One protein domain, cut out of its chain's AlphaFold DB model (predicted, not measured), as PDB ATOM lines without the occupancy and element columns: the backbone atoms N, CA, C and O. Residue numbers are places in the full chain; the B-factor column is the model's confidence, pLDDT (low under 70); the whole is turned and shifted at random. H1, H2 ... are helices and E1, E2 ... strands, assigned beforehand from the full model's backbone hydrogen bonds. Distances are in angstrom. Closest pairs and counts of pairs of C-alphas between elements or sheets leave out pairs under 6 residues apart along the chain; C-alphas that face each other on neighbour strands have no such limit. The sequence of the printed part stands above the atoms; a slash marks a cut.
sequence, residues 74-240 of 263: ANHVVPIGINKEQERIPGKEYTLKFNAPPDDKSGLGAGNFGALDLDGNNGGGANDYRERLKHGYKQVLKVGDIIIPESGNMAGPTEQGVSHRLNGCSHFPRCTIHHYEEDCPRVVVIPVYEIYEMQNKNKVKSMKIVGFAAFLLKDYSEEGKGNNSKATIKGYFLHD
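This is residues 74 to 240 of the 263 residues of the protein "Tad_C domain-containing protein" of Clostridia bacterium (UniProt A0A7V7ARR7). Picture one strongly twisted antiparallel sheet folded into a V, with the long strand E4 bending back at residue 213: E3 pairs along its first arm and on past the bend, while E5, with E1 beyond it, pairs along the second. H2 packs over the E4 and E5 arm, H1 lies side by side with H2, and the short strand E2 pairs with E4's first arm. You are reading 167 residues with two named helices and five named strands, in the order E1 H1 E2 H2 E3 E4 E5. The class is mixed, helices and strands, though under half of the residues are in named elements. The whole is compact, with a radius of gyration of the C-alphas of 14.9 A and spans of 48 by 38 by 29 A.

Start at Ala 74 and read on to residues 82 to 83, a short parallel pairing with residues 192 to 193 of E3, residues 187 to 200. Next comes edge strand E1, residues 93 to 97, antiparallel to E5, residues 230 to 238, at 134 degrees; look for N 94 and O 235, 2.8 A apart. H1, residues 126 to 135, is not on the sheet. It touches H2, residues 155 to 167, at a shallow tilt of 13 degrees, the same way; the closest C-alphas are those of Lys 134 and Gly 161, 4.6 A. E2, residues 146 to 149, is antiparallel to E4, residues 203 to 223, with N 207 and O 147 at 2.8 A. H2 is on the sheet at a height over the sheet of 8.3 A, over E4 and E5; its closest C-alpha pair with E5 is Ala 155 and Ala 231, 4.7 A. E3, E4 and E5 form a meander, each strand the antiparallel neighbour of the one before, through two hairpins; check N 190 and O 213, 2.8 A, then N 216 and O 236, 2.8 A. E2 and E5 lie on one side of E4, E3 on the other side. In H1 and H2 every O i to N i+4 pair is within hydrogen-bond range.

Find C-alpha 93 at (103.147, 181.572, 134.614), where E1 begins. H1 covers 14.3 A, E2 10.5 A and H2 17.7 A. E3 spans 34.5 A and bends by 66 degrees at residue 197; E4 spans 24.0 A and bends by 132 degrees. E5 runs 25.6 A to C-alpha 238 at (109.490, 175.982, 127.730).

The farthest C-alphas, Phe 172 and Asn 200, are 48.5 A apart. The printed part has no cut. The links E1 to H1 and H2 to E3 are long. Confidence is under 70 at residues 99 to 112, 122 to 124 and 223 to 228.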
ATOM      1  N   ALA A  74     104.812 169.938 113.428       95.25
ATOM      2  CA  ALA A  74     104.733 169.279 114.726       95.25
ATOM      3  C   ALA A  74     103.665 168.181 114.751       95.25
ATOM      4  O   ALA A  74     102.578 168.319 114.182       95.25
ATOM      5  N   ASN A  75     103.973 167.103 115.471       93.62
ATOM      6  CA  ASN A  75     103.048 166.021 115.799       93.62
ATOM      7  C   ASN A  75     102.515 166.170 117.228       93.62
ATOM      8  O   ASN A  75     103.119 166.849 118.057       93.62
ATOM      9  N   HIS A  76     101.400 165.499 117.532       94.88
ATOM     10  CA  HIS A  76     100.813 165.449 118.878       94.88
ATOM     11  C   HIS A  76     100.473 166.824 119.477       94.88
ATOM     12  O   HIS A  76     100.394 166.980 120.698       94.88
ATOM     13  N   VAL A  77     100.216 167.812 118.619       96.81
ATOM     14  CA  VAL A  77      99.839 169.168 119.025       96.81
ATOM     15  C   VAL A  77      98.509 169.127 119.776       96.81
ATOM     16  O   VAL A  77      97.560 168.475 119.336       96.81
ATOM     17  N   VAL A  78      98.418 169.797 120.922       96.62
ATOM     18  CA  VAL A  78      97.172 169.861 121.703       96.62
ATOM     19  C   VAL A  78      96.285 171.030 121.240       96.62
ATOM     20  O   VAL A  78      96.803 172.036 120.755       96.62
ATOM     21  N   PRO A  79      94.947 170.942 121.387       94.38
ATOM     22  CA  PRO A  79      93.980 171.888 120.811       94.38
ATOM     23  C   PRO A  79      93.823 173.182 121.630       94.38
ATOM     24  O   PRO A  79      92.721 173.678 121.856       94.38
ATOM     25  N   ILE A  80      94.930 173.726 122.119       91.56
ATOM     26  CA  ILE A  80      95.022 175.023 122.792       91.56
ATOM     27  C   ILE A  80      96.212 175.741 122.189       91.56
ATOM     28  O   ILE A  80      97.214 175.093 121.933       91.56
ATOM     29  N   GLY A  81      96.123 177.044 121.951       90.50
ATOM     30  CA  GLY A  81      97.194 177.781 121.285       90.50
ATOM     31  C   GLY A  81      97.296 179.206 121.775       90.50
ATOM     32  O   GLY A  81      96.523 179.648 122.626       90.50
ATOM     33  N   ILE A  82      98.274 179.924 121.238       89.50
ATOM     34  CA  ILE A  82      98.556 181.288 121.668       89.50
ATOM     35  C   ILE A  82      98.850 182.209 120.491       89.50
ATOM     36  O   ILE A  82      99.502 181.816 119.525       89.50
ATOM     37  N   ASN A  83      98.396 183.457 120.595       90.19
ATOM     38  CA  ASN A  83      98.694 184.479 119.604       90.19
ATOM     39  C   ASN A  83     100.213 184.742 119.550       90.19
ATOM     40  O   ASN A  83     100.882 184.794 120.588       90.19
ATOM     41  N   LYS A  84     100.767 184.910 118.346       91.06
ATOM     42  CA  LYS A  84     102.186 185.215 118.116       91.06
ATOM     43  C   LYS A  84     102.674 186.438 118.896       91.06
ATOM     44  O   LYS A  84     103.796 186.407 119.393       91.06
ATOM     45  N   GLU A  85     101.814 187.442 119.064       88.19
ATOM     46  CA  GLU A  85     102.114 188.728 119.707       88.19
ATOM     47  C   GLU A  85     102.236 188.621 121.228       88.19
ATOM     48  O   GLU A  85     102.838 189.485 121.863       88.19
ATOM     49  N   GLN A  86     101.706 187.552 121.828       85.06
ATOM     50  CA  GLN A  86     101.838 187.343 123.262       85.06
ATOM     51  C   GLN A  86     103.296 187.036 123.616       85.06
ATOM     52  O   GLN A  86     103.880 186.058 123.145       85.06
ATOM     53  N   GLU A  87     103.864 187.841 124.506       85.19
ATOM     54  CA  GLU A  87     105.219 187.648 125.012       85.19
ATOM     55  C   GLU A  87     105.345 186.344 125.818       85.19
ATOM     56  O   GLU A  87     104.443 185.995 126.585       85.19
ATOM     57  N   ARG A  88     106.485 185.650 125.699       87.50
ATOM     58  CA  ARG A  88     106.794 184.371 126.369       87.50
ATOM     59  C   ARG A  88     108.059 184.527 127.212       87.50
ATOM     60  O   ARG A  88     109.159 184.227 126.760       87.50
ATOM     61  N   ILE A  89     107.893 185.061 128.417       88.50
ATOM     62  CA  ILE A  89     108.973 185.322 129.364       88.50
ATOM     63  C   ILE A  89     109.312 184.009 130.091       88.50
ATOM     64  O   ILE A  89     108.408 183.425 130.704       88.50
ATOM     65  N   PRO A  90     110.582 183.562 130.080       85.94
ATOM     66  CA  PRO A  90     111.006 182.367 130.802       85.94
ATOM     67  C   PRO A  90     110.588 182.397 132.279       85.94
ATOM     68  O   PRO A  90     110.738 183.407 132.965       85.94
ATOM     69  N   GLY A  91     110.045 181.284 132.778       87.94
ATOM     70  CA  GLY A  91     109.653 181.127 134.186       87.94
ATOM     71  C   GLY A  91     108.377 181.865 134.616       87.94
ATOM     72  O   GLY A  91     107.893 181.638 135.726       87.94
ATOM     73  N   LYS A  92     107.780 182.705 133.761       92.06
ATOM     74  CA  LYS A  92     106.488 183.344 134.040       92.06
ATOM     75  C   LYS A  92     105.345 182.347 133.841       92.06
ATOM     76  O   LYS A  92     105.336 181.585 132.879       92.06
ATOM     77  N   GLU A  93     104.372 182.365 134.753       91.06
ATOM     78  CA  GLU A  93     103.147 181.572 134.614       91.06
ATOM     79  C   GLU A  93     102.198 182.230 133.601       91.06
ATOM     80  O   GLU A  93     101.966 183.441 133.636       91.06
ATOM     81  N   TYR A  94     101.631 181.415 132.717       88.25
ATOM     82  CA  TYR A  94     100.690 181.823 131.683       88.25
ATOM     83  C   TYR A  94      99.376 181.073 131.798       88.25
ATOM     84  O   TYR A  94      99.335 179.904 132.182       88.25
ATOM     85  N   THR A  95      98.318 181.750 131.363       86.50
ATOM     86  CA  THR A  95      96.992 181.178 131.164       86.50
ATOM     87  C   THR A  95      96.766 180.970 129.669       86.50
ATOM     88  O   THR A  95      96.774 181.945 128.920       86.50
ATOM     89  N   LEU A  96      96.563 179.721 129.236       82.00
ATOM     90  CA  LEU A  96      96.287 179.385 127.826       82.00
ATOM     91  C   LEU A  96      94.798 179.200 127.522       82.00
ATOM     92  O   LEU A  96      94.380 179.276 126.371       82.00
ATOM     93  N   LYS A  97      93.990 178.980 128.560       78.88
ATOM     94  CA  LYS A  97      92.533 178.904 128.471       78.88
ATOM     95  C   LYS A  97      91.921 179.783 129.547       78.88
ATOM     96  O   LYS A  97      92.368 179.717 130.689       78.88
ATOM     97  N   PHE A  98      90.923 180.581 129.193       71.00
ATOM     98  CA  PHE A  98      90.362 181.607 130.071       71.00
ATOM     99  C   PHE A  98      88.996 181.198 130.629       71.00
ATOM    100  O   PHE A  98      88.227 180.500 129.975       71.00
ATOM    101  N   ASN A  99      88.678 181.684 131.831       60.81
ATOM    102  CA  ASN A  99      87.405 181.481 132.530       60.81
ATOM    103  C   ASN A  99      86.290 182.455 132.075       60.81
ATOM    104  O   ASN A  99      85.143 182.358 132.514       60.81
ATOM    105  N   ALA A 100      86.597 183.411 131.205       57.88
ATOM    106  CA  ALA A 100      85.658 184.361 130.616       57.88
ATOM    107  C   ALA A 100      86.082 184.650 129.166       57.88
ATOM    108  O   ALA A 100      87.265 184.463 128.857       57.88
ATOM    109  N   PRO A 101      85.164 185.106 128.281       52.91
ATOM    110  CA  PRO A 101      85.573 185.741 127.035       52.91
ATOM    111  C   PRO A 101      86.568 186.832 127.428       52.91
ATOM    112  O   PRO A 101      86.218 187.665 128.265       52.91
ATOM    113  N   PRO A 102      87.819 186.769 126.964       50.78
ATOM    114  CA  PRO A 102      88.826 187.664 127.488       50.78
ATOM    115  C   PRO A 102      88.445 189.094 127.130       50.78
ATOM    116  O   PRO A 102      87.972 189.352 126.022       50.78
ATOM    117  N   ASP A 103      88.712 190.015 128.050       48.59
ATOM    118  CA  ASP A 103      88.657 191.457 127.818       48.59
ATOM    119  C   ASP A 103      89.807 191.882 126.877       48.59
ATOM    120  O   ASP A 103      90.580 192.760 127.230       48.59
ATOM    121  N   ASP A 104      89.968 191.219 125.719       49.88
ATOM    122  CA  ASP A 104      90.993 191.422 124.669       49.88
ATOM    123  C   ASP A 104      92.265 190.532 124.746       49.88
ATOM    124  O   ASP A 104      92.984 190.372 123.766       49.88
ATOM    125  N   LYS A 105      92.543 189.826 125.853       48.66
ATOM    126  CA  LYS A 105      93.846 189.126 126.036       48.66
ATOM    127  C   LYS A 105      94.146 187.909 125.142       48.66
ATOM    128  O   LYS A 105      95.310 187.537 125.039       48.66
ATOM    129  N   SER A 106      93.154 187.255 124.530       56.25
ATOM    130  CA  SER A 106      93.416 186.173 123.554       56.25
ATOM    131  C   SER A 106      93.300 186.633 122.098       56.25
ATOM    132  O   SER A 106      93.720 185.909 121.192       56.25
ATOM    133  N   GLY A 107      92.692 187.802 121.861       59.88
ATOM    134  CA  GLY A 107      92.324 188.290 120.529       59.88
ATOM    135  C   GLY A 107      91.290 187.432 119.781       59.88
ATOM    136  O   GLY A 107      91.055 187.667 118.602       59.88
ATOM    137  N   LEU A 108      90.677 186.421 120.417       65.38
ATOM    138  CA  LEU A 108      89.825 185.441 119.719       65.38
ATOM    139  C   LEU A 108      88.349 185.849 119.594       65.38
ATOM    140  O   LEU A 108      87.626 185.327 118.738       65.38
ATOM    141  N   GLY A 109      87.903 186.797 120.418       58.12
ATOM    142  CA  GLY A 109      86.542 187.317 120.386       58.12
ATOM    143  C   GLY A 109      85.528 186.569 121.258       58.12
ATOM    144  O   GLY A 109      85.838 185.597 121.951       58.12
ATOM    145  N   ALA A 110      84.286 187.057 121.250       58.78
ATOM    146  CA  ALA A 110      83.240 186.607 122.167       58.78
ATOM    147  C   ALA A 110      82.888 185.117 121.978       58.78
ATOM    148  O   ALA A 110      82.605 184.663 120.868       58.78
ATOM    149  N   GLY A 111      82.856 184.366 123.086       53.78
ATOM    150  CA  GLY A 111      82.479 182.947 123.108       53.78
ATOM    151  C   GLY A 111      83.606 181.957 122.789       53.78
ATOM    152  O   GLY A 111      83.354 180.752 122.814       53.78
ATOM    153  N   ASN A 112      84.829 182.439 122.532       61.22
ATOM    154  CA  ASN A 112      86.034 181.615 122.443       61.22
ATOM    155  C   ASN A 112      86.878 181.774 123.718       61.22
ATOM    156  O   ASN A 112      87.201 182.882 124.141       61.22
ATOM    157  N   PHE A 113      87.247 180.643 124.314       72.56
ATOM    158  CA  PHE A 113      87.962 180.568 125.586       72.56
ATOM    159  C   PHE A 113      89.400 180.045 125.438       72.56
ATOM    160  O   PHE A 113      90.015 179.709 126.445       72.56
ATOM    161  N   GLY A 114      89.932 179.953 124.214       80.19
ATOM    162  CA  GLY A 114      91.273 179.435 123.906       80.19
ATOM    163  C   GLY A 114      91.303 177.978 123.430       80.19
ATOM    164  O   GLY A 114      92.381 177.407 123.290       80.19
ATOM    165  N   ALA A 115      90.136 177.368 123.196       87.69
ATOM    166  CA  ALA A 115      90.039 176.046 122.582       87.69
ATOM    167  C   ALA A 115      90.095 176.174 121.051       87.69
ATOM    168  O   ALA A 115      89.518 177.102 120.477       87.69
ATOM    169  N   LEU A 116      90.794 175.248 120.400       90.06
ATOM    170  CA  LEU A 116      91.026 175.245 118.960       90.06
ATOM    171  C   LEU A 116      90.526 173.942 118.342       90.06
ATOM    172  O   LEU A 116      90.724 172.873 118.919       90.06
ATOM    173  N   ASP A 117      89.965 174.031 117.144       91.56
ATOM    174  CA  ASP A 117      89.806 172.877 116.271       91.56
ATOM    175  C   ASP A 117      90.970 172.850 115.275       91.56
ATOM    176  O   ASP A 117      91.138 173.735 114.430       91.56
ATOM    177  N   LEU A 118      91.822 171.843 115.452       92.06
ATOM    178  CA  LEU A 118      93.086 171.693 114.742       92.06
ATOM    179  C   LEU A 118      92.932 171.100 113.340       92.06
ATOM    180  O   LEU A 118      93.878 171.176 112.566       92.06
ATOM    181  N   ASP A 119      91.785 170.504 113.007       87.12
ATOM    182  CA  ASP A 119      91.565 169.944 111.666       87.12
ATOM    183  C   ASP A 119      90.961 170.954 110.674       87.12
ATOM    184  O   ASP A 119      90.841 170.652 109.485       87.12
ATOM    185  N   GLY A 120      90.618 172.156 111.153       79.06
ATOM    186  CA  GLY A 120      90.114 173.265 110.343       79.06
ATOM    187  C   GLY A 120      88.698 173.067 109.796       79.06
ATOM    188  O   GLY A 120      88.204 173.939 109.076       79.06
ATOM    189  N   ASN A 121      88.021 171.966 110.127       78.56
ATOM    190  CA  ASN A 121      86.665 171.692 109.683       78.56
ATOM    191  C   ASN A 121      85.664 172.080 110.768       78.56
ATOM    192  O   ASN A 121      85.872 171.845 111.947       78.56
ATOM    193  N   ASN A 122      84.514 172.626 110.365       65.38
ATOM    194  CA  ASN A 122      83.381 172.795 111.278       65.38
ATOM    195  C   ASN A 122      82.732 171.420 111.515       65.38
ATOM    196  O   ASN A 122      81.680 171.113 110.952       65.38
ATOM    197  N   GLY A 123      83.408 170.556 112.264       59.09
ATOM    198  CA  GLY A 123      83.078 169.144 112.376       59.09
ATOM    199  C   GLY A 123      83.929 168.481 113.444       59.09
ATOM    200  O   GLY A 123      84.838 167.727 113.138       59.09
ATOM    201  N   GLY A 124      83.588 168.765 114.692       66.50
ATOM    202  CA  GLY A 124      84.275 168.310 115.888       66.50
ATOM    203  C   GLY A 124      83.480 168.757 117.110       66.50
ATOM    204  O   GLY A 124      82.434 169.406 116.991       66.50
ATOM    205  N   GLY A 125      83.915 168.376 118.303       83.56
ATOM    206  CA  GLY A 125      83.285 168.885 119.513       83.56
ATOM    207  C   GLY A 125      84.012 168.498 120.785       83.56
ATOM    208  O   GLY A 125      85.154 168.045 120.777       83.56
ATOM    209  N   ALA A 126      83.310 168.632 121.908       88.62
ATOM    210  CA  ALA A 126      83.835 168.399 123.253       88.62
ATOM    211  C   ALA A 126      84.636 167.089 123.408       88.62
ATOM    212  O   ALA A 126      85.638 167.059 124.122       88.62
ATOM    213  N   ASN A 127      84.213 166.011 122.742       91.00
ATOM    214  CA  ASN A 127      84.910 164.724 122.783       91.00
ATOM    215  C   ASN A 127      86.239 164.749 122.021       91.00
ATOM    216  O   ASN A 127      87.245 164.296 122.564       91.00
ATOM    217  N   ASP A 128      86.263 165.304 120.810       91.56
ATOM    218  CA  ASP A 128      87.485 165.402 120.011       91.56
ATOM    219  C   ASP A 128      88.487 166.341 120.671       91.56
ATOM    220  O   ASP A 128      89.657 165.989 120.816       91.56
ATOM    221  N   TYR A 129      88.012 167.484 121.176       93.00
ATOM    222  CA  TYR A 129      88.816 168.395 121.984       93.00
ATOM    223  C   TYR A 129      89.446 167.670 123.179       93.00
ATOM    224  O   TYR A 129      90.658 167.749 123.375       93.00
ATOM    225  N   ARG A 130      88.657 166.906 123.951       94.75
ATOM    226  CA  ARG A 130      89.167 166.134 125.094       94.75
ATOM    227  C   ARG A 130      90.239 165.133 124.675       94.75
ATOM    228  O   ARG A 130      91.299 165.100 125.293       94.75
ATOM    229  N   GLU A 131      89.982 164.301 123.667       95.88
ATOM    230  CA  GLU A 131      90.938 163.257 123.274       95.88
ATOM    231  C   GLU A 131      92.218 163.850 122.677       95.88
ATOM    232  O   GLU A 131      93.314 163.397 123.014       95.88
ATOM    233  N   ARG A 132      92.111 164.920 121.880       95.75
ATOM    234  CA  ARG A 132      93.268 165.674 121.373       95.75
ATOM    235  C   ARG A 132      94.027 166.354 122.512       95.75
ATOM    236  O   ARG A 132      95.253 166.389 122.493       95.75
ATOM    237  N   LEU A 133      93.340 166.835 123.546       95.88
ATOM    238  CA  LEU A 133      93.997 167.387 124.728       95.88
ATOM    239  C   LEU A 133      94.721 166.303 125.531       95.88
ATOM    240  O   LEU A 133      95.819 166.569 125.996       95.88
ATOM    241  N   LYS A 134      94.187 165.082 125.641       97.00
ATOM    242  CA  LYS A 134      94.841 163.954 126.336       97.00
ATOM    243  C   LYS A 134      96.055 163.409 125.588       97.00
ATOM    244  O   LYS A 134      97.090 163.172 126.201       97.00
ATOM    245  N   HIS A 135      95.920 163.204 124.280       96.38
ATOM    246  CA  HIS A 135      96.835 162.369 123.492       96.38
ATOM    247  C   HIS A 135      97.553 163.121 122.363       96.38
ATOM    248  O   HIS A 135      98.410 162.556 121.684       96.38
ATOM    249  N   GLY A 136      97.231 164.401 122.178       96.19
ATOM    250  CA  GLY A 136      97.680 165.181 121.032       96.19
ATOM    251  C   GLY A 136      96.867 164.869 119.776       96.19
ATOM    252  O   GLY A 136      96.242 163.812 119.640       96.19
ATOM    253  N   TYR A 137      96.865 165.806 118.838       95.44
ATOM    254  CA  TYR A 137      96.307 165.603 117.511       95.44
ATOM    255  C   TYR A 137      97.195 164.648 116.705       95.44
ATOM    256  O   TYR A 137      98.420 164.756 116.719       95.44
ATOM    257  N   LYS A 138      96.568 163.668 116.047       93.00
ATOM    258  CA  LYS A 138      97.274 162.541 115.413       93.00
ATOM    259  C   LYS A 138      97.911 162.886 114.069       93.00
ATOM    260  O   LYS A 138      98.739 162.116 113.598       93.00
ATOM    261  N   GLN A 139      97.477 163.972 113.436       93.31
ATOM    262  CA  GLN A 139      98.039 164.419 112.168       93.31
ATOM    263  C   GLN A 139      99.139 165.446 112.421       93.31
ATOM    264  O   GLN A 139      99.104 166.175 113.415       93.31
ATOM    265  N   VAL A 140     100.086 165.505 111.489       94.88
ATOM    266  CA  VAL A 140     101.103 166.556 111.447       94.88
ATOM    267  C   VAL A 140     100.406 167.885 111.162       94.88
ATOM    268  O   VAL A 140      99.670 167.986 110.182       94.88
ATOM    269  N   LEU A 141     100.674 168.898 111.983       96.44
ATOM    270  CA  LEU A 141     100.360 170.289 111.659       96.44
ATOM    271  C   LEU A 141     101.607 170.989 111.144       96.44
ATOM    272  O   LEU A 141     102.715 170.708 111.606       96.44
ATOM    273  N   LYS A 142     101.426 171.926 110.221       97.06
ATOM    274  CA  LYS A 142     102.492 172.699 109.590       97.06
ATOM    275  C   LYS A 142     102.271 174.194 109.760       97.06
ATOM    276  O   LYS A 142     101.148 174.685 109.874       97.06
ATOM    277  N   VAL A 143     103.367 174.942 109.741       97.50
ATOM    278  CA  VAL A 143     103.324 176.394 109.569       97.50
ATOM    279  C   VAL A 143     102.626 176.704 108.244       97.50
ATOM    280  O   VAL A 143     102.956 176.133 107.208       97.50
ATOM    281  N   GLY A 144     101.651 177.608 108.290       96.88
ATOM    282  CA  GLY A 144     100.778 177.938 107.166       96.88
ATOM    283  C   GLY A 144      99.409 177.259 107.205       96.88
ATOM    284  O   GLY A 144      98.497 177.766 106.550       96.88
ATOM    285  N   ASP A 145      99.227 176.195 107.995       97.44
ATOM    286  CA  ASP A 145      97.922 175.544 108.134       97.44
ATOM    287  C   ASP A 145      96.896 176.494 108.761       97.44
ATOM    288  O   ASP A 145      97.211 177.315 109.633       97.44
ATOM    289  N   ILE A 146      95.647 176.360 108.313       96.38
ATOM    290  CA  ILE A 146      94.513 177.133 108.814       96.38
ATOM    291  C   ILE A 146      93.721 176.285 109.803       96.38
ATOM    292  O   ILE A 146      93.233 175.209 109.467       96.38
ATOM    293  N   ILE A 147      93.557 176.814 111.010       94.56
ATOM    294  CA  ILE A 147      92.788 176.219 112.103       94.56
ATOM    295  C   ILE A 147      91.669 177.171 112.525       94.56
ATOM    296  O   ILE A 147      91.697 178.369 112.217       94.56
ATOM    297  N   ILE A 148      90.677 176.663 113.248       92.38
ATOM    298  CA  ILE A 148      89.511 177.456 113.651       92.38
ATOM    299  C   ILE A 148      89.313 177.446 115.172       92.38
ATOM    300  O   ILE A 148      89.804 176.557 115.868       92.38
ATOM    301  N   PRO A 149      88.620 178.450 115.728       88.75
ATOM    302  CA  PRO A 149      88.104 178.400 117.090       88.75
ATOM    303  C   PRO A 149      87.214 177.184 117.348       88.75
ATOM    304  O   PRO A 149      86.239 176.985 116.627       88.75
ATOM    305  N   GLU A 150      87.455 176.468 118.444       86.69
ATOM    306  CA  GLU A 150      86.468 175.532 118.981       86.69
ATOM    307  C   GLU A 150      85.502 176.307 119.887       86.69
ATOM    308  O   GLU A 150      85.909 177.062 120.778       86.69
ATOM    309  N   SER A 151      84.203 176.171 119.631       79.00
ATOM    310  CA  SER A 151      83.201 177.013 120.282       79.00
ATOM    311  C   SER A 151      82.793 176.492 121.661       79.00
ATOM    312  O   SER A 151      82.711 175.293 121.909       79.00
ATOM    313  N   GLY A 152      82.466 177.418 122.564       76.94
ATOM    314  CA  GLY A 152      81.988 177.080 123.900       76.94
ATOM    315  C   GLY A 152      83.104 176.959 124.935       76.94
ATOM    316  O   GLY A 152      84.299 176.961 124.645       76.94
ATOM    317  N   ASN A 153      82.700 176.910 126.202       75.38
ATOM    318  CA  ASN A 153      83.654 176.974 127.302       75.38
ATOM    319  C   ASN A 153      84.441 175.666 127.500       75.38
ATOM    320  O   ASN A 153      85.569 175.716 127.978       75.38
ATOM    321  N   MET A 154      83.912 174.507 127.094       83.44
ATOM    322  CA  MET A 154      84.629 173.221 127.139       83.44
ATOM    323  C   MET A 154      85.205 172.848 128.522       83.44
ATOM    324  O   MET A 154      86.243 172.191 128.586       83.44
ATOM    325  N   ALA A 155      84.567 173.242 129.634       87.31
ATOM    326  CA  ALA A 155      85.134 173.035 130.972       87.31
ATOM    327  C   ALA A 155      85.395 171.564 131.322       87.31
ATOM    328  O   ALA A 155      86.551 171.191 131.490       87.31
ATOM    329  N   GLY A 156      84.362 170.716 131.326       89.44
ATOM    330  CA  GLY A 156      84.522 169.284 131.619       89.44
ATOM    331  C   GLY A 156      85.541 168.571 130.710       89.44
ATOM    332  O   GLY A 156      86.439 167.899 131.212       89.44
ATOM    333  N   PRO A 157      85.482 168.738 129.374       91.62
ATOM    334  CA  PRO A 157      86.515 168.236 128.464       91.62
ATOM    335  C   PRO A 157      87.934 168.714 128.796       91.62
ATOM    336  O   PRO A 157      88.884 167.937 128.693       91.62
ATOM    337  N   THR A 158      88.074 169.977 129.212       92.00
ATOM    338  CA  THR A 158      89.360 170.547 129.626       92.00
ATOM    339  C   THR A 158      89.865 169.888 130.901       92.00
ATOM    340  O   THR A 158      91.007 169.435 130.924       92.00
ATOM    341  N   GLU A 159      89.026 169.797 131.936       91.81
ATOM    342  CA  GLU A 159      89.359 169.141 133.204       91.81
ATOM    343  C   GLU A 159      89.858 167.718 132.954       91.81
ATOM    344  O   GLU A 159      90.938 167.344 133.410       91.81
ATOM    345  N   GLN A 160      89.103 166.940 132.174       94.00
ATOM    346  CA  GLN A 160      89.426 165.549 131.865       94.00
ATOM    347  C   GLN A 160      90.755 165.434 131.109       94.00
ATOM    348  O   GLN A 160      91.572 164.568 131.430       94.00
ATOM    349  N   GLY A 161      90.996 166.309 130.128       95.81
ATOM    350  CA  GLY A 161      92.225 166.293 129.338       95.81
ATOM    351  C   GLY A 161      93.465 166.723 130.117       95.81
ATOM    352  O   GLY A 161      94.485 166.033 130.081       95.81
ATOM    353  N   VAL A 162      93.377 167.820 130.873       95.25
ATOM    354  CA  VAL A 162      94.494 168.307 131.692       95.25
ATOM    355  C   VAL A 162      94.774 167.353 132.847       95.25
ATOM    356  O   VAL A 162      95.927 166.980 133.049       95.25
ATOM    357  N   SER A 163      93.744 166.878 133.554       95.19
ATOM    358  CA  SER A 163      93.911 165.930 134.663       95.19
ATOM    359  C   SER A 163      94.554 164.627 134.206       95.19
ATOM    360  O   SER A 163      95.407 164.093 134.909       95.19
ATOM    361  N   HIS A 164      94.214 164.127 133.012       97.12
ATOM    362  CA  HIS A 164      94.872 162.955 132.435       97.12
ATOM    363  C   HIS A 164      96.390 163.156 132.304       97.12
ATOM    364  O   HIS A 164      97.162 162.296 132.722       97.12
ATOM    365  N   ARG A 165      96.828 164.312 131.792       97.00
ATOM    366  CA  ARG A 165      98.255 164.643 131.646       97.00
ATOM    367  C   ARG A 165      98.952 164.903 132.979       97.00
ATOM    368  O   ARG A 165     100.061 164.418 133.188       97.00
ATOM    369  N   LEU A 166      98.311 165.637 133.891       95.06
ATOM    370  CA  LEU A 166      98.856 165.916 135.225       95.06
ATOM    371  C   LEU A 166      99.049 164.624 136.029       95.06
ATOM    372  O   LEU A 166     100.114 164.418 136.613       95.06
ATOM    373  N   ASN A 167      98.054 163.733 136.010       95.38
ATOM    374  CA  ASN A 167      98.104 162.447 136.706       95.38
ATOM    375  C   ASN A 167      99.002 161.418 136.005       95.38
ATOM    376  O   ASN A 167      99.476 160.496 136.659       95.38
ATOM    377  N   GLY A 168      99.262 161.584 134.704       95.69
ATOM    378  CA  GLY A 168     100.162 160.725 133.931       95.69
ATOM    379  C   GLY A 168     101.653 160.948 134.204       95.69
ATOM    380  O   GLY A 168     102.472 160.159 133.749       95.69
ATOM    381  N   CYS A 169     102.036 161.999 134.935       95.44
ATOM    382  CA  CYS A 169     103.432 162.233 135.306       95.44
ATOM    383  C   CYS A 169     103.902 161.198 136.345       95.44
ATOM    384  O   CYS A 169     103.523 161.277 137.517       95.44
ATOM    385  N   SER A 170     104.745 160.257 135.912       95.50
ATOM    386  CA  SER A 170     105.344 159.191 136.731       95.50
ATOM    387  C   SER A 170     106.671 159.582 137.402       95.50
ATOM    388  O   SER A 170     107.193 158.812 138.206       95.50
ATOM    389  N   HIS A 171     107.216 160.762 137.094       93.69
ATOM    390  CA  HIS A 171     108.530 161.212 137.563       93.69
ATOM    391  C   HIS A 171     108.554 161.604 139.048       93.69
ATOM    392  O   HIS A 171     107.604 162.203 139.568       93.69
ATOM    393  N   PHE A 172     109.677 161.307 139.716       89.88
ATOM    394  CA  PHE A 172     109.948 161.689 141.102       89.88
ATOM    395  C   PHE A 172     111.349 162.322 141.236       89.88
ATOM    396  O   PHE A 172     112.333 161.641 140.949       89.88
ATOM    397  N   PRO A 173     111.468 163.578 141.715       91.00
ATOM    398  CA  PRO A 173     110.378 164.491 142.070       91.00
ATOM    399  C   PRO A 173     109.508 164.857 140.855       91.00
ATOM    400  O   PRO A 173     109.931 164.742 139.708       91.00
ATOM    401  N   ARG A 174     108.262 165.285 141.104       90.62
ATOM    402  CA  ARG A 174     107.344 165.667 140.019       90.62
ATOM    403  C   ARG A 174     107.928 166.796 139.176       90.62
ATOM    404  O   ARG A 174     108.496 167.737 139.723       90.62
ATOM    405  N   CYS A 175     107.676 166.752 137.867       94.25
ATOM    406  CA  CYS A 175     108.171 167.769 136.945       94.25
ATOM    407  C   CYS A 175     107.691 169.182 137.322       94.25
ATOM    408  O   CYS A 175     106.520 169.413 137.645       94.25
ATOM    409  N   THR A 176     108.600 170.139 137.235       92.81
ATOM    410  CA  THR A 176     108.390 171.570 137.451       92.81
ATOM    411  C   THR A 176     109.127 172.350 136.367       92.81
ATOM    412  O   THR A 176     109.887 171.781 135.591       92.81
ATOM    413  N   ILE A 177     108.948 173.670 136.332       92.00
ATOM    414  CA  ILE A 177     109.695 174.520 135.398       92.00
ATOM    415  C   ILE A 177     111.214 174.510 135.652       92.00
ATOM    416  O   ILE A 177     111.984 174.837 134.759       92.00
ATOM    417  N   HIS A 178     111.656 174.120 136.852       90.44
ATOM    418  CA  HIS A 178     113.078 174.026 137.193       90.44
ATOM    419  C   HIS A 178     113.691 172.666 136.848       90.44
ATOM    420  O   HIS A 178     114.908 172.560 136.745       90.44
ATOM    421  N   HIS A 179     112.862 171.629 136.710       90.88
ATOM    422  CA  HIS A 179     113.304 170.274 136.402       90.88
ATOM    423  C   HIS A 179     112.133 169.456 135.853       90.88
ATOM    424  O   HIS A 179     111.144 169.236 136.560       90.88
ATOM    425  N   TYR A 180     112.236 169.016 134.604       93.25
ATOM    426  CA  TYR A 180     111.257 168.173 133.929       93.25
ATOM    427  C   TYR A 180     111.968 167.209 132.977       93.25
ATOM    428  O   TYR A 180     113.073 167.496 132.529       93.25
ATOM    429  N   GLU A 181     111.302 166.099 132.672       92.06
ATOM    430  CA  GLU A 181     111.721 165.160 131.630       92.06
ATOM    431  C   GLU A 181     110.955 165.466 130.339       92.06
ATOM    432  O   GLU A 181     109.773 165.832 130.393       92.06
ATOM    433  N   GLU A 182     111.616 165.329 129.190       87.38
ATOM    434  CA  GLU A 182     111.044 165.662 127.877       87.38
ATOM    435  C   GLU A 182     109.823 164.800 127.528       87.38
ATOM    436  O   GLU A 182     108.860 165.285 126.941       87.38
ATOM    437  N   ASP A 183     109.810 163.537 127.953       90.31
ATOM    438  CA  ASP A 183     108.720 162.586 127.709       90.31
ATOM    439  C   ASP A 183     107.541 162.727 128.692       90.31
ATOM    440  O   ASP A 183     106.540 162.009 128.600       90.31
ATOM    441  N   CYS A 184     107.623 163.665 129.640       95.50
ATOM    442  CA  CYS A 184     106.587 163.864 130.639       95.50
ATOM    443  C   CYS A 184     105.256 164.263 129.975       95.50
ATOM    444  O   CYS A 184     105.200 165.290 129.296       95.50
ATOM    445  N   PRO A 185     104.125 163.586 130.272       96.44
ATOM    446  CA  PRO A 185     102.827 163.906 129.664       96.44
ATOM    447  C   PRO A 185     102.332 165.339 129.899       96.44
ATOM    448  O   PRO A 185     101.408 165.793 129.221       96.44
ATOM    449  N   ARG A 186     102.916 166.048 130.872       96.19
ATOM    450  CA  ARG A 186     102.624 167.453 131.186       96.19
ATOM    451  C   ARG A 186     103.267 168.428 130.207       96.19
ATOM    452  O   ARG A 186     102.805 169.565 130.146       96.19
ATOM    453  N   VAL A 187     104.307 168.020 129.489       96.38
ATOM    454  CA  VAL A 187     104.897 168.809 128.410       96.38
ATOM    455  C   VAL A 187     104.022 168.633 127.174       96.38
ATOM    456  O   VAL A 187     103.742 167.517 126.738       96.38
ATOM    457  N   VAL A 188     103.521 169.743 126.642       97.00
ATOM    458  CA  VAL A 188     102.652 169.754 125.465       97.00
ATOM    459  C   VAL A 188     103.170 170.727 124.424       97.00
ATOM    460  O   VAL A 188     103.688 171.788 124.763       97.00
ATOM    461  N   VAL A 189     102.984 170.382 123.154       96.88
ATOM    462  CA  VAL A 189     103.247 171.284 122.032       96.88
ATOM    463  C   VAL A 189     101.937 171.946 121.626       96.88
ATOM    464  O   VAL A 189     100.920 171.271 121.454       96.88
ATOM    465  N   ILE A 190     101.962 173.267 121.479       96.31
ATOM    466  CA  ILE A 190     100.818 174.097 121.101       96.31
ATOM    467  C   ILE A 190     101.124 174.870 119.814       96.31
ATOM    468  O   ILE A 190     102.281 175.246 119.595       96.31
ATOM    469  N   PRO A 191     100.120 175.167 118.970       96.38
ATOM    470  CA  PRO A 191     100.317 176.063 117.852       96.38
ATOM    471  C   PRO A 191     100.441 177.506 118.354       96.38
ATOM    472  O   PRO A 191      99.699 177.971 119.230       96.38
ATOM    473  N   VAL A 192     101.371 178.231 117.748       95.12
ATOM    474  CA  VAL A 192     101.427 179.686 117.792       95.12
ATOM    475  C   VAL A 192     100.748 180.203 116.538       95.12
ATOM    476  O   VAL A 192     101.081 179.776 115.432       95.12
ATOM    477  N   TYR A 193      99.788 181.104 116.702       95.00
ATOM    478  CA  TYR A 193      98.928 181.525 115.607       95.00
ATOM    479  C   TYR A 193      98.914 183.037 115.397       95.00
ATOM    480  O   TYR A 193      99.171 183.826 116.306       95.00
ATOM    481  N   GLU A 194      98.531 183.437 114.192       93.25
ATOM    482  CA  GLU A 194      98.031 184.778 113.903       93.25
ATOM    483  C   GLU A 194      96.588 184.709 113.402       93.25
ATOM    484  O   GLU A 194      96.150 183.690 112.861       93.25
ATOM    485  N   ILE A 195      95.832 185.790 113.596       92.00
ATOM    486  CA  ILE A 195      94.471 185.890 113.067       92.00
ATOM    487  C   ILE A 195      94.553 185.900 111.539       92.00
ATOM    488  O   ILE A 195      95.240 186.742 110.963       92.00
ATOM    489  N   TYR A 196      93.851 184.967 110.894       94.38
ATOM    490  CA  TYR A 196      93.813 184.860 109.436       94.38
ATOM    491  C   TYR A 196      92.563 185.525 108.864       94.38
ATOM    492  O   TYR A 196      92.650 186.330 107.940       94.38
ATOM    493  N   GLU A 197      91.397 185.236 109.446       93.62
ATOM    494  CA  GLU A 197      90.128 185.812 109.009       93.62
ATOM    495  C   GLU A 197      89.232 186.131 110.210       93.62
ATOM    496  O   GLU A 197      89.064 185.321 111.126       93.62
ATOM    497  N   MET A 198      88.607 187.308 110.185       90.75
ATOM    498  CA  MET A 198      87.581 187.706 111.148       90.75
ATOM    499  C   MET A 198      86.197 187.327 110.616       90.75
ATOM    500  O   MET A 198      85.859 187.643 109.479       90.75
ATOM    501  N   GLN A 199      85.363 186.696 111.444       88.12
ATOM    502  CA  GLN A 199      83.955 186.442 111.116       88.12
ATOM    503  C   GLN A 199      83.147 187.747 111.167       88.12
ATOM    504  O   GLN A 199      82.256 187.980 110.354       88.12
ATOM    505  N   ASN A 200      83.434 188.582 112.162       85.69
ATOM    506  CA  ASN A 200      82.907 189.932 112.327       85.69
ATOM    507  C   ASN A 200      83.875 190.734 113.213       85.69
ATOM    508  O   ASN A 200      84.905 190.208 113.627       85.69
ATOM    509  N   LYS A 201      83.539 191.990 113.542       79.75
ATOM    510  CA  LYS A 201      84.412 192.880 114.332       79.75
ATOM    511  C   LYS A 201      84.928 192.269 115.644       79.75
ATOM    512  O   LYS A 201      86.015 192.631 116.068       79.75
ATOM    513  N   ASN A 202      84.181 191.346 116.255       78.38
ATOM    514  CA  ASN A 202      84.453 190.837 117.600       78.38
ATOM    515  C   ASN A 202      84.613 189.311 117.644       78.38
ATOM    516  O   ASN A 202      84.490 188.726 118.722       78.38
ATOM    517  N   LYS A 203      84.797 188.643 116.499       82.38
ATOM    518  CA  LYS A 203      84.890 187.182 116.449       82.38
ATOM    519  C   LYS A 203      85.825 186.722 115.343       82.38
ATOM    520  O   LYS A 203      85.587 187.016 114.174       82.38
ATOM    521  N   VAL A 204      86.849 185.961 115.717       88.19
ATOM    522  CA  VAL A 204      87.759 185.301 114.776       88.19
ATOM    523  C   VAL A 204      87.027 184.152 114.079       88.19
ATOM    524  O   VAL A 204      86.306 183.391 114.724       88.19
ATOM    525  N   LYS A 205      87.192 184.036 112.760       90.44
ATOM    526  CA  LYS A 205      86.709 182.899 111.964       90.44
ATOM    527  C   LYS A 205      87.774 181.815 111.872       90.44
ATOM    528  O   LYS A 205      87.461 180.645 112.043       90.44
ATOM    529  N   SER A 206      89.017 182.211 111.612       93.25
ATOM    530  CA  SER A 206      90.133 181.289 111.432       93.25
ATOM    531  C   SER A 206      91.471 181.943 111.762       93.25
ATOM    532  O   SER A 206      91.624 183.170 111.774       93.25
ATOM    533  N   MET A 207      92.447 181.096 112.058       93.88
ATOM    534  CA  MET A 207      93.804 181.461 112.434       93.88
ATOM    535  C   MET A 207      94.786 180.660 111.591       93.88
ATOM    536  O   MET A 207      94.511 179.517 111.234       93.88
ATOM    537  N   LYS A 208      95.940 181.252 111.302       96.75
ATOM    538  CA  LYS A 208      97.031 180.581 110.600       96.75
ATOM    539  C   LYS A 208      98.122 180.226 111.596       96.75
ATOM    540  O   LYS A 208      98.531 181.081 112.387       96.75
ATOM    541  N   ILE A 209      98.606 178.991 111.547       97.56
ATOM    542  CA  ILE A 209      99.759 178.562 112.340       97.56
ATOM    543  C   ILE A 209     101.004 179.271 111.806       97.56
ATOM    544  O   ILE A 209     101.320 179.187 110.621       97.56
ATOM    545  N   VAL A 210     101.720 179.969 112.684       97.50
ATOM    546  CA  VAL A 210     102.983 180.658 112.364       97.50
ATOM    547  C   VAL A 210     104.186 180.046 113.072       97.50
ATOM    548  O   VAL A 210     105.300 180.514 112.876       97.50
ATOM    549  N   GLY A 211     103.976 179.020 113.898       96.81
ATOM    550  CA  GLY A 211     105.022 178.276 114.590       96.81
ATOM    551  C   GLY A 211     104.443 177.406 115.700       96.81
ATOM    552  O   GLY A 211     103.225 177.291 115.844       96.81
ATOM    553  N   PHE A 212     105.320 176.831 116.516       96.94
ATOM    554  CA  PHE A 212     104.948 175.972 117.638       96.94
ATOM    555  C   PHE A 212     105.681 176.394 118.909       96.94
ATOM    556  O   PHE A 212     106.806 176.887 118.852       96.94
ATOM    557  N   ALA A 213     105.034 176.199 120.053       95.88
ATOM    558  CA  ALA A 213     105.607 176.454 121.367       95.88
ATOM    559  C   ALA A 213     105.408 175.233 122.270       95.88
ATOM    560  O   ALA A 213     104.415 174.517 122.142       95.88
ATOM    561  N   ALA A 214     106.337 175.009 123.195       95.81
ATOM    562  CA  ALA A 214     106.229 173.965 124.200       95.81
ATOM    563  C   ALA A 214     105.762 174.577 125.518       95.81
ATOM    564  O   ALA A 214     106.150 175.686 125.893       95.81
ATOM    565  N   PHE A 215     104.897 173.855 126.218       95.56
ATOM    566  CA  PHE A 215     104.254 174.332 127.425       95.56
ATOM    567  C   PHE A 215     104.214 173.233 128.476       95.56
ATOM    568  O   PHE A 215     103.714 172.137 128.230       95.56
ATOM    569  N   LEU A 216     104.711 173.531 129.671       96.50
ATOM    570  CA  LEU A 216     104.597 172.646 130.818       96.50
ATOM    571  C   LEU A 216     103.302 172.953 131.565       96.50
ATOM    572  O   LEU A 216     103.177 173.992 132.222       96.50
ATOM    573  N   LEU A 217     102.357 172.018 131.513       95.88
ATOM    574  CA  LEU A 217     101.113 172.088 132.268       95.88
ATOM    575  C   LEU A 217     101.409 172.055 133.769       95.88
ATOM    576  O   LEU A 217     102.012 171.109 134.293       95.88
ATOM    577  N   LYS A 218     100.966 173.094 134.475       92.31
ATOM    578  CA  LYS A 218     101.064 173.188 135.931       92.31
ATOM    579  C   LYS A 218      99.767 172.756 136.587       92.31
ATOM    580  O   LYS A 218      99.811 171.902 137.465       92.31
ATOM    581  N   ASP A 219      98.660 173.371 136.178       83.50
ATOM    582  CA  ASP A 219      97.400 173.256 136.900       83.50
ATOM    583  C   ASP A 219      96.175 173.528 136.014       83.50
ATOM    584  O   ASP A 219      96.263 174.194 134.973       83.50
ATOM    585  N   TYR A 220      95.034 173.028 136.480       83.31
ATOM    586  CA  TYR A 220      93.695 173.332 136.000       83.31
ATOM    587  C   TYR A 220      92.888 173.936 137.149       83.31
ATOM    588  O   TYR A 220      92.803 173.349 138.223       83.31
ATOM    589  N   SER A 221      92.243 175.079 136.914       78.25
ATOM    590  CA  SER A 221      91.299 175.637 137.885       78.25
ATOM    591  C   SER A 221      89.918 175.803 137.274       78.25
ATOM    592  O   SER A 221      89.778 176.393 136.196       78.25
ATOM    593  N   GLU A 222      88.908 175.331 138.004       74.12
ATOM    594  CA  GLU A 222      87.501 175.505 137.672       74.12
ATOM    595  C   GLU A 222      86.829 176.502 138.614       74.12
ATOM    596  O   GLU A 222      86.951 176.405 139.834       74.12
ATOM    597  N   GLU A 223      86.082 177.443 138.047       69.44
ATOM    598  CA  GLU A 223      85.195 178.330 138.799       69.44
ATOM    599  C   GLU A 223      83.743 178.113 138.366       69.44
ATOM    600  O   GLU A 223      83.458 177.985 137.179       69.44
ATOM    601  N   GLY A 224      82.804 178.124 139.313       66.56
ATOM    602  CA  GLY A 224      81.386 177.867 139.039       66.56
ATOM    603  C   GLY A 224      80.992 176.393 139.202       66.56
ATOM    604  O   GLY A 224      81.764 175.583 139.702       66.56
ATOM    605  N   LYS A 225      79.741 176.053 138.861       65.44
ATOM    606  CA  LYS A 225      79.203 174.681 138.929       65.44
ATOM    607  C   LYS A 225      78.315 174.384 137.722       65.44
ATOM    608  O   LYS A 225      77.602 175.267 137.238       65.44
ATOM    609  N   GLY A 226      78.313 173.127 137.275       64.62
ATOM    610  CA  GLY A 226      77.461 172.651 136.181       64.62
ATOM    611  C   GLY A 226      77.763 173.362 134.861       64.62
ATOM    612  O   GLY A 226      78.922 173.579 134.518       64.62
ATOM    613  N   ASN A 227      76.724 173.781 134.135       61.62
ATOM    614  CA  ASN A 227      76.864 174.453 132.833       61.62
ATOM    615  C   ASN A 227      77.524 175.845 132.910       61.62
ATOM    616  O   ASN A 227      77.871 176.409 131.877       61.62
ATOM    617  N   ASN A 228      77.712 176.382 134.122       64.19
ATOM    618  CA  ASN A 228      78.389 177.655 134.375       64.19
ATOM    619  C   ASN A 228      79.829 177.472 134.874       64.19
ATOM    620  O   ASN A 228      80.445 178.453 135.292       64.19
ATOM    621  N   SER A 229      80.338 176.234 134.894       70.81
ATOM    622  CA  SER A 229      81.754 175.960 135.146       70.81
ATOM    623  C   SER A 229      82.615 176.711 134.140       70.81
ATOM    624  O   SER A 229      82.218 176.889 132.991       70.81
ATOM    625  N   LYS A 230      83.784 177.172 134.571       71.62
ATOM    626  CA  LYS A 230      84.734 177.972 133.800       71.62
ATOM    627  C   LYS A 230      86.121 177.389 133.986       71.62
ATOM    628  O   LYS A 230      86.592 177.304 135.112       71.62
ATOM    629  N   ALA A 231      86.764 177.011 132.889       78.00
ATOM    630  CA  ALA A 231      88.000 176.243 132.909       78.00
ATOM    631  C   ALA A 231      89.210 177.108 132.578       78.00
ATOM    632  O   ALA A 231      89.241 177.759 131.533       78.00
ATOM    633  N   THR A 232      90.234 177.040 133.424       85.25
ATOM    634  CA  THR A 232      91.513 177.722 133.206       85.25
ATOM    635  C   THR A 232      92.638 176.703 133.125       85.25
ATOM    636  O   THR A 232      92.740 175.835 133.985       85.25
ATOM    637  N   ILE A 233      93.501 176.834 132.117       89.81
ATOM    638  CA  ILE A 233      94.736 176.045 132.001       89.81
ATOM    639  C   ILE A 233      95.913 176.964 132.285       89.81
ATOM    640  O   ILE A 233      96.064 177.980 131.598       89.81
ATOM    641  N   LYS A 234      96.746 176.590 133.260       90.88
ATOM    642  CA  LYS A 234      97.937 177.344 133.659       90.88
ATOM    643  C   LYS A 234      99.214 176.529 133.507       90.88
ATOM    644  O   LYS A 234      99.220 175.305 133.659       90.88
ATOM    645  N   GLY A 235     100.317 177.219 133.258       93.56
ATOM    646  CA  GLY A 235     101.622 176.585 133.116       93.56
ATOM    647  C   GLY A 235     102.711 177.550 132.686       93.56
ATOM    648  O   GLY A 235     102.585 178.760 132.868       93.56
ATOM    649  N   TYR A 236     103.776 177.000 132.118       94.94
ATOM    650  CA  TYR A 236     104.987 177.738 131.775       94.94
ATOM    651  C   TYR A 236     105.413 177.420 130.351       94.94
ATOM    652  O   TYR A 236     105.413 176.254 129.957       94.94
ATOM    653  N   PHE A 237     105.814 178.442 129.598       95.12
ATOM    654  CA  PHE A 237     106.495 178.210 128.331       95.12
ATOM    655  C   PHE A 237     107.865 177.596 128.583       95.12
ATOM    656  O   PHE A 237     108.605 178.037 129.464       95.12
ATOM    657  N   LEU A 238     108.166 176.564 127.804       94.31
ATOM    658  CA  LEU A 238     109.490 175.982 127.730       94.31
ATOM    659  C   LEU A 238     110.257 176.659 126.599       94.31
ATOM    660  O   LEU A 238     109.681 177.052 125.582       94.31
ATOM    661  N   HIS A 239     111.557 176.794 126.809       88.69
ATOM    662  CA  HIS A 239     112.496 177.278 125.811       88.69
ATOM    663  C   HIS A 239     113.401 176.120 125.415       88.69
ATOM    664  O   HIS A 239     113.624 175.213 126.216       88.69
ATOM    665  N   ASP A 240     113.892 176.163 124.181       86.19
ATOM    666  CA  ASP A 240     114.834 175.181 123.647       86.19
ATOM    667  C   ASP A 240     114.309 173.734 123.637       86.19
ATOM    668  O   ASP A 240     115.086 172.784 123.675       86.19
TER     669      ASP A 240